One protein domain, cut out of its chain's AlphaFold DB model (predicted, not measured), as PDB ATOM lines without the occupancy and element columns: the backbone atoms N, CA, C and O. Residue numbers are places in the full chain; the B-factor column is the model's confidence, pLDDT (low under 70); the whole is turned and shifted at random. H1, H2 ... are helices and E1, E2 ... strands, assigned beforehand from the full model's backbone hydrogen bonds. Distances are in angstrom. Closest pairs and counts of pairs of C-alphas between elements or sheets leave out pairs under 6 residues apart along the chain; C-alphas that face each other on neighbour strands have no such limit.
ATOM      1  N   GLY A   2       7.201 -27.387 -17.300       36.31
ATOM      2  CA  GLY A   2       8.082 -27.058 -16.172       36.31
ATOM      3  C   GLY A   2       8.585 -28.283 -15.413       36.31
ATOM      4  O   GLY A   2       7.820 -29.196 -15.108       36.31
ATOM      5  N   VAL A   3       9.880 -28.283 -15.106       40.16
ATOM      6  CA  VAL A   3      10.540 -29.281 -14.265       40.16
ATOM      7  C   VAL A   3      10.043 -29.111 -12.830       40.16
ATOM      8  O   VAL A   3      10.477 -28.214 -12.116       40.16
ATOM      9  N   GLN A   4       9.122 -29.969 -12.394       40.78
ATOM     10  CA  GLN A   4       8.716 -30.051 -10.990       40.78
ATOM     11  C   GLN A   4       8.580 -31.520 -10.590       40.78
ATOM     12  O   GLN A   4       7.499 -32.063 -10.399       40.78
ATOM     13  N   LYS A   5       9.727 -32.202 -10.526       42.38
ATOM     14  CA  LYS A   5       9.816 -33.648 -10.283       42.38
ATOM     15  C   LYS A   5       9.797 -34.038  -8.794       42.38
ATOM     16  O   LYS A   5      10.224 -35.137  -8.464       42.38
ATOM     17  N   ILE A   6       9.301 -33.167  -7.906       47.31
ATOM     18  CA  ILE A   6       9.213 -33.446  -6.457       47.31
ATOM     19  C   ILE A   6       7.813 -33.851  -5.997       47.31
ATOM     20  O   ILE A   6       7.685 -34.596  -5.032       47.31
ATOM     21  N   PHE A   7       6.752 -33.460  -6.696       52.22
ATOM     22  CA  PHE A   7       5.397 -33.671  -6.199       52.22
ATOM     23  C   PHE A   7       4.622 -34.649  -7.075       52.22
ATOM     24  O   PHE A   7       3.593 -34.303  -7.641       52.22
ATOM     25  N   TYR A   8       5.065 -35.907  -7.170       53.06
ATOM     26  CA  TYR A   8       4.300 -36.941  -7.895       53.06
ATOM     27  C   TYR A   8       2.890 -37.181  -7.330       53.06
ATOM     28  O   TYR A   8       2.114 -37.930  -7.917       53.06
ATOM     29  N   LYS A   9       2.550 -36.555  -6.199       72.44
ATOM     30  CA  LYS A   9       1.266 -36.718  -5.530       72.44
ATOM     31  C   LYS A   9       0.548 -35.405  -5.222       72.44
ATOM     32  O   LYS A   9      -0.448 -35.458  -4.520       72.44
ATOM     33  N   TRP A  10       1.036 -34.250  -5.684       84.44
ATOM     34  CA  TRP A  10       0.320 -32.983  -5.499       84.44
ATOM     35  C   TRP A  10       0.080 -32.317  -6.845       84.44
ATOM     36  O   TRP A  10       1.009 -32.177  -7.641       84.44
ATOM     37  N   LYS A  11      -1.159 -31.905  -7.107       89.44
ATOM     38  CA  LYS A  11      -1.516 -31.251  -8.367       89.44
ATOM     39  C   LYS A  11      -2.551 -30.160  -8.145       89.44
ATOM     40  O   LYS A  11      -3.656 -30.427  -7.685       89.44
ATOM     41  N   ASN A  12      -2.210 -28.938  -8.547       91.44
ATOM     42  CA  ASN A  12      -3.154 -27.825  -8.547       91.44
ATOM     43  C   ASN A  12      -4.179 -28.023  -9.672       91.44
ATOM     44  O   ASN A  12      -3.808 -28.114 -10.846       91.44
ATOM     45  N   LEU A  13      -5.460 -28.048  -9.314       95.25
ATOM     46  CA  LEU A  13      -6.574 -28.007 -10.252       95.25
ATOM     47  C   LEU A  13      -6.980 -26.550 -10.464       95.25
ATOM     48  O   LEU A  13      -7.246 -25.820  -9.504       95.25
ATOM     49  N   ARG A  14      -6.984 -26.126 -11.729       95.75
ATOM     50  CA  ARG A  14      -7.209 -24.737 -12.138       95.75
ATOM     51  C   ARG A  14      -8.447 -24.626 -13.019       95.75
ATOM     52  O   ARG A  14      -8.736 -25.550 -13.778       95.75
ATOM     53  N   ASP A  15      -9.170 -23.523 -12.879       96.00
ATOM     54  CA  ASP A  15     -10.312 -23.183 -13.728       96.00
ATOM     55  C   ASP A  15      -9.871 -22.588 -15.078       96.00
ATOM     56  O   ASP A  15      -8.678 -22.489 -15.382       96.00
ATOM     57  N   GLU A  16     -10.845 -22.181 -15.896       96.62
ATOM     58  CA  GLU A  16     -10.622 -21.569 -17.214       96.62
ATOM     59  C   GLU A  16      -9.810 -20.264 -17.150       96.62
ATOM     60  O   GLU A  16      -9.145 -19.897 -18.118       96.62
ATOM     61  N   MET A  17      -9.817 -19.575 -16.005       92.62
ATOM     62  CA  MET A  17      -9.063 -18.342 -15.766       92.62
ATOM     63  C   MET A  17      -7.669 -18.613 -15.176       92.62
ATOM     64  O   MET A  17      -6.931 -17.677 -14.861       92.62
ATOM     65  N   GLY A  18      -7.291 -19.885 -15.009       92.00
ATOM     66  CA  GLY A  18      -6.025 -20.299 -14.412       92.00
ATOM     67  C   GLY A  18      -5.986 -20.194 -12.884       92.00
ATOM     68  O   GLY A  18      -4.925 -20.431 -12.289       92.00
ATOM     69  N   LYS A  19      -7.112 -19.877 -12.233       94.69
ATOM     70  CA  LYS A  19      -7.212 -19.779 -10.777       94.69
ATOM     71  C   LYS A  19      -7.287 -21.182 -10.185       94.69
ATOM     72  O   LYS A  19      -8.094 -22.009 -10.601       94.69
ATOM     73  N   THR A  20      -6.426 -21.472  -9.215       96.12
ATOM     74  CA  THR A  20      -6.493 -22.720  -8.451       96.12
ATOM     75  C   THR A  20      -7.785 -22.719  -7.640       96.12
ATOM     76  O   THR A  20      -8.045 -21.760  -6.910       96.12
ATOM     77  N   TYR A  21      -8.568 -23.794  -7.745       95.81
ATOM     78  CA  TYR A  21      -9.787 -24.001  -6.948       95.81
ATOM     79  C   TYR A  21      -9.708 -25.244  -6.052       95.81
ATOM     80  O   TYR A  21     -10.447 -25.343  -5.076       95.81
ATOM     81  N   ALA A  22      -8.812 -26.181  -6.366       95.69
ATOM     82  CA  ALA A  22      -8.557 -27.376  -5.571       95.69
ATOM     83  C   ALA A  22      -7.111 -27.849  -5.758       95.69
ATOM     84  O   ALA A  22      -6.432 -27.463  -6.713       95.69
ATOM     85  N   ILE A  23      -6.651 -28.708  -4.851       92.44
ATOM     86  CA  ILE A  23      -5.372 -29.407  -4.971       92.44
ATOM     87  C   ILE A  23      -5.625 -30.887  -4.710       92.44
ATOM     88  O   ILE A  23      -6.155 -31.255  -3.665       92.44
ATOM     89  N   GLU A  24      -5.252 -31.733  -5.664       93.19
ATOM     90  CA  GLU A  24      -5.184 -33.174  -5.431       93.19
ATOM     91  C   GLU A  24      -3.956 -33.470  -4.583       93.19
ATOM     92  O   GLU A  24      -2.853 -33.071  -4.955       93.19
ATOM     93  N   VAL A  25      -4.147 -34.178  -3.468       89.19
ATOM     94  CA  VAL A  25      -3.079 -34.608  -2.562       89.19
ATOM     95  C   VAL A  25      -3.154 -36.121  -2.395       89.19
ATOM     96  O   VAL A  25      -4.122 -36.658  -1.862       89.19
ATOM     97  N   GLY A  26      -2.121 -36.817  -2.847       89.50
ATOM     98  CA  GLY A  26      -1.939 -38.253  -2.699       89.50
ATOM     99  C   GLY A  26      -0.817 -38.583  -1.720       89.50
ATOM    100  O   GLY A  26       0.087 -37.785  -1.476       89.50
ATOM    101  N   GLY A  27      -0.852 -39.801  -1.181       88.31
ATOM    102  CA  GLY A  27       0.200 -40.302  -0.295       88.31
ATOM    103  C   GLY A  27       0.350 -39.531   1.012       88.31
ATOM    104  O   GLY A  27       1.424 -39.536   1.594       88.31
ATOM    105  N   TYR A  28      -0.713 -38.873   1.485       89.94
ATOM    106  CA  TYR A  28      -0.700 -38.133   2.751       89.94
ATOM    107  C   TYR A  28      -0.289 -39.002   3.954       89.94
ATOM    108  O   TYR A  28       0.320 -38.496   4.890       89.94
ATOM    109  N   PHE A  29      -0.593 -40.301   3.929       91.00
ATOM    110  CA  PHE A  29      -0.203 -41.252   4.977       91.00
ATOM    111  C   PHE A  29       1.125 -41.968   4.696       91.00
ATOM    112  O   PHE A  29       1.551 -42.798   5.496       91.00
ATOM    113  N   ASP A  30       1.783 -41.671   3.574       90.44
ATOM    114  CA  ASP A  30       3.049 -42.308   3.240       90.44
ATOM    115  C   ASP A  30       4.164 -41.650   4.041       90.44
ATOM    116  O   ASP A  30       4.466 -40.470   3.867       90.44
ATOM    117  N   ARG A  31       4.803 -42.419   4.921       88.19
ATOM    118  CA  ARG A  31       5.912 -41.918   5.727       88.19
ATOM    119  C   ARG A  31       7.151 -41.706   4.859       88.19
ATOM    120  O   ARG A  31       7.637 -42.646   4.231       88.19
ATOM    121  N   ILE A  32       7.678 -40.484   4.867       89.62
ATOM    122  CA  ILE A  32       8.945 -40.131   4.217       89.62
ATOM    123  C   ILE A  32       9.921 -39.735   5.316       89.62
ATOM    124  O   ILE A  32       9.646 -38.813   6.078       89.62
ATOM    125  N   ASP A  33      11.046 -40.441   5.404       91.44
ATOM    126  CA  ASP A  33      12.026 -40.274   6.478       91.44
ATOM    127  C   ASP A  33      13.432 -40.146   5.878       91.44
ATOM    128  O   ASP A  33      14.112 -41.133   5.595       91.44
ATOM    129  N   GLY A  34      13.829 -38.910   5.568       91.75
ATOM    130  CA  GLY A  34      15.152 -38.597   5.028       91.75
ATOM    131  C   GLY A  34      15.339 -38.898   3.537       91.75
ATOM    132  O   GLY A  34      16.474 -38.902   3.055       91.75
ATOM    133  N   GLN A  35      14.261 -39.128   2.778       90.81
ATOM    134  CA  GLN A  35      14.359 -39.330   1.329       90.81
ATOM    135  C   GLN A  35      14.904 -38.064   0.657       90.81
ATOM    136  O   GLN A  35      14.359 -36.975   0.835       90.81
ATOM    137  N   ILE A  36      15.965 -38.203  -0.143       92.06
ATOM    138  CA  ILE A  36      16.526 -37.071  -0.884       92.06
ATOM    139  C   ILE A  36      15.587 -36.684  -2.019       92.06
ATOM    140  O   ILE A  36      15.237 -37.502  -2.870       92.06
ATOM    141  N   THR A  37      15.227 -35.407  -2.041       88.81
ATOM    142  CA  THR A  37      14.473 -34.786  -3.122       88.81
ATOM    143  C   THR A  37      15.347 -33.785  -3.857       88.81
ATOM    144  O   THR A  37      16.168 -33.095  -3.242       88.81
ATOM    145  N   GLU A  38      15.183 -33.731  -5.178       91.31
ATOM    146  CA  GLU A  38      15.997 -32.891  -6.054       91.31
ATOM    147  C   GLU A  38      15.128 -31.890  -6.819       91.31
ATOM    148  O   GLU A  38      14.173 -32.284  -7.493       91.31
ATOM    149  N   TRP A  39      15.428 -30.593  -6.712       87.81
ATOM    150  CA  TRP A  39      14.647 -29.540  -7.373       87.81
ATOM    151  C   TRP A  39      15.439 -28.300  -7.746       87.81
ATOM    152  O   TRP A  39      16.546 -28.064  -7.284       87.81
ATOM    153  N   ILE A  40      14.809 -27.474  -8.573       89.31
ATOM    154  CA  ILE A  40      15.204 -26.104  -8.864       89.31
ATOM    155  C   ILE A  40      13.961 -25.212  -8.782       89.31
ATOM    156  O   ILE A  40      12.833 -25.709  -8.853       89.31
ATOM    157  N   PHE A  41      14.138 -23.904  -8.601       84.25
ATOM    158  CA  PHE A  41      13.008 -22.978  -8.562       84.25
ATOM    159  C   PHE A  41      12.230 -23.012  -9.880       84.25
ATOM    160  O   PHE A  41      12.808 -22.922 -10.962       84.25
ATOM    161  N   GLY A  42      10.900 -23.080  -9.789       78.62
ATOM    162  CA  GLY A  42      10.034 -23.071 -10.974       78.62
ATOM    163  C   GLY A  42      10.142 -21.784 -11.801       78.62
ATOM    164  O   GLY A  42       9.833 -21.793 -12.986       78.62
ATOM    165  N   SER A  43      10.615 -20.692 -11.193       82.25
ATOM    166  CA  SER A  43      10.879 -19.409 -11.849       82.25
ATOM    167  C   SER A  43      12.271 -19.304 -12.486       82.25
ATOM    168  O   SER A  43      12.597 -18.252 -13.031       82.25
ATOM    169  N   THR A  44      13.120 -20.336 -12.397       84.81
ATOM    170  CA  THR A  44      14.446 -20.314 -13.029       84.81
ATOM    171  C   THR A  44      14.299 -20.308 -14.558       84.81
ATOM    172  O   THR A  44      13.588 -21.169 -15.081       84.81
ATOM    173  N   PRO A  45      14.965 -19.399 -15.297       88.69
ATOM    174  CA  PRO A  45      14.979 -19.402 -16.765       88.69
ATOM    175  C   PRO A  45      15.430 -20.744 -17.354       88.69
ATOM    176  O   PRO A  45      16.305 -21.403 -16.789       88.69
ATOM    177  N   GLU A  46      14.862 -21.159 -18.491       86.75
ATOM    178  CA  GLU A  46      15.110 -22.493 -19.063       86.75
ATOM    179  C   GLU A  46      16.594 -22.717 -19.403       86.75
ATOM    180  O   GLU A  46      17.130 -23.807 -19.192       86.75
ATOM    181  N   GLU A  47      17.281 -21.671 -19.865       88.94
ATOM    182  CA  GLU A  47      18.706 -21.709 -20.190       88.94
ATOM    183  C   GLU A  47      19.554 -22.042 -18.959       88.94
ATOM    184  O   GLU A  47      20.546 -22.765 -19.066       88.94
ATOM    185  N   LEU A  48      19.138 -21.559 -17.784       88.50
ATOM    186  CA  LEU A  48      19.812 -21.787 -16.506       88.50
ATOM    187  C   LEU A  48      19.399 -23.117 -15.869       88.50
ATOM    188  O   LEU A  48      20.226 -23.754 -15.220       88.50
ATOM    189  N   GLN A  49      18.170 -23.596 -16.107       83.56
ATOM    190  CA  GLN A  49      17.711 -24.897 -15.599       83.56
ATOM    191  C   GLN A  49      18.586 -26.067 -16.070       83.56
ATOM    192  O   GLN A  49      18.741 -27.039 -15.338       83.56
ATOM    193  N   LYS A  50      19.164 -25.982 -17.277       83.50
ATOM    194  CA  LYS A  50      20.045 -27.027 -17.839       83.50
ATOM    195  C   LYS A  50      21.493 -26.924 -17.351       83.50
ATOM    196  O   LYS A  50      22.250 -27.876 -17.508       83.50
ATOM    197  N   GLN A  51      21.882 -25.771 -16.808       89.50
ATOM    198  CA  GLN A  51      23.261 -25.476 -16.414       89.50
ATOM    199  C   GLN A  51      23.478 -25.617 -14.909       89.50
ATOM    200  O   GLN A  51      24.565 -25.986 -14.470       89.50
ATOM    201  N   TRP A  52      22.467 -25.286 -14.110       90.44
ATOM    202  CA  TRP A  52      22.579 -25.285 -12.660       90.44
ATOM    203  C   TRP A  52      22.296 -26.660 -12.068       90.44
ATOM    204  O   TRP A  52      21.421 -27.396 -12.521       90.44
ATOM    205  N   LEU A  53      23.038 -26.987 -11.011       91.25
ATOM    206  CA  LEU A  53      22.783 -28.182 -10.219       91.25
ATOM    207  C   LEU A  53      21.448 -28.051  -9.482       91.25
ATOM    208  O   LEU A  53      21.079 -26.971  -9.019       91.25
ATOM    209  N   LEU A  54      20.746 -29.175  -9.340       91.19
ATOM    210  CA  LEU A  54      19.543 -29.243  -8.521       91.19
ATOM    211  C   LEU A  54      19.910 -29.126  -7.036       91.19
ATOM    212  O   LEU A  54      20.901 -29.697  -6.576       91.19
ATOM    213  N   PHE A  55      19.074 -28.429  -6.274       92.31
ATOM    214  CA  PHE A  55      19.067 -28.520  -4.821       92.31
ATOM    215  C   PHE A  55      18.758 -29.949  -4.414       92.31
ATOM    216  O   PHE A  55      17.827 -30.542  -4.949       92.31
ATOM    217  N   ARG A  56      19.507 -30.479  -3.447       94.19
ATOM    218  CA  ARG A  56      19.313 -31.822  -2.895       94.19
ATOM    219  C   ARG A  56      19.027 -31.680  -1.410       94.19
ATOM    220  O   ARG A  56      19.912 -31.271  -0.662       94.19
ATOM    221  N   ILE A  57      17.799 -31.973  -0.995       91.69
ATOM    222  CA  ILE A  57      17.369 -31.815   0.399       91.69
ATOM    223  C   ILE A  57      16.700 -33.101   0.902       91.69
ATOM    224  O   ILE A  57      15.924 -33.703   0.152       91.69
ATOM    225  N   PRO A  58      16.979 -33.547   2.142       93.75
ATOM    226  CA  PRO A  58      16.210 -34.619   2.759       93.75
ATOM    227  C   PRO A  58      14.802 -34.111   3.074       93.75
ATOM    228  O   PRO A  58      14.631 -33.044   3.664       93.75
ATOM    229  N   MET A  59      13.794 -34.875   2.667       88.81
ATOM    230  CA  MET A  59      12.399 -34.605   2.988       88.81
ATOM    231  C   MET A  59      11.958 -35.482   4.159       88.81
ATOM    232  O   MET A  59      12.295 -36.665   4.226       88.81
ATOM    233  N   TYR A  60      11.176 -34.887   5.055       91.69
ATOM    234  CA  TYR A  60      10.499 -35.573   6.144       91.69
ATOM    235  C   TYR A  60       9.016 -35.259   6.040       91.69
ATOM    236  O   TYR A  60       8.628 -34.089   6.042       91.69
ATOM    237  N   HIS A  61       8.203 -36.301   5.921       90.81
ATOM    238  CA  HIS A  61       6.756 -36.174   5.874       90.81
ATOM    239  C   HIS A  61       6.146 -36.870   7.079       90.81
ATOM    240  O   HIS A  61       6.343 -38.069   7.285       90.81
ATOM    241  N   HIS A  62       5.374 -36.095   7.828       92.81
ATOM    242  CA  HIS A  62       4.540 -36.561   8.919       92.81
ATOM    243  C   HIS A  62       3.141 -35.985   8.730       92.81
ATOM    244  O   HIS A  62       2.965 -34.850   8.278       92.81
TER     245      HIS A  62
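AT A GLANCE: This is residues 2 to 62 of the 115 residues of the protein "Putative methyltransferase" of Lyngbya sp. (strain PCC 8106) (UniProt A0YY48). Two separate antiparallel ribbons, the hairpin E1-E2 and the pair E3-E4, make the arms of a flat, open U, with residues 26 to 31 across its base and residues 2 to 8 in the gap. Helix H1 lies in the loop between E3 and E4. Of 61 printed residues, under half are in the named elements E1, E2, E3, H1, E4; the class is mostly strand. The whole is loose, radius of gyration of the C-alphas 14.2 A, spanning 34 by 33 by 11 A.

IN THESE COORDINATES: E1, residues 10 to 14, 13.0 A, begins at C-alpha 10 (0.320, -32.983, -5.499). E2, residues 20 to 25, is 13.7 A long. E3, residues 32 to 39, 16.7 A, bends by 66 degrees at residue 35. H1, residues 46 to 49, is 5.0 A. E4, residues 55 to 61, 18.0 A, ends at C-alpha 61 (6.756, -36.174, 5.874).

HOW THE PARTS SIT: In the hairpin E1 and E2, antiparallel at 158 degrees, N 13 and O 22 are within hydrogen-bond range, 2.8 A. In E3 and E4, antiparallel at 149 degrees, so are N 55 and O 39, 2.7 A. E2 and E3 are apart. H1 is too short for O i to N i+4 pairs; its one O i to N i+3 pair is within range.

THE WHOLE: The farthest C-alphas, of Glu 16 and Gly 34, are 38.1 A apart. The printed part has no cut and no long link. Residues 2 to 8 have pLDDT under 70.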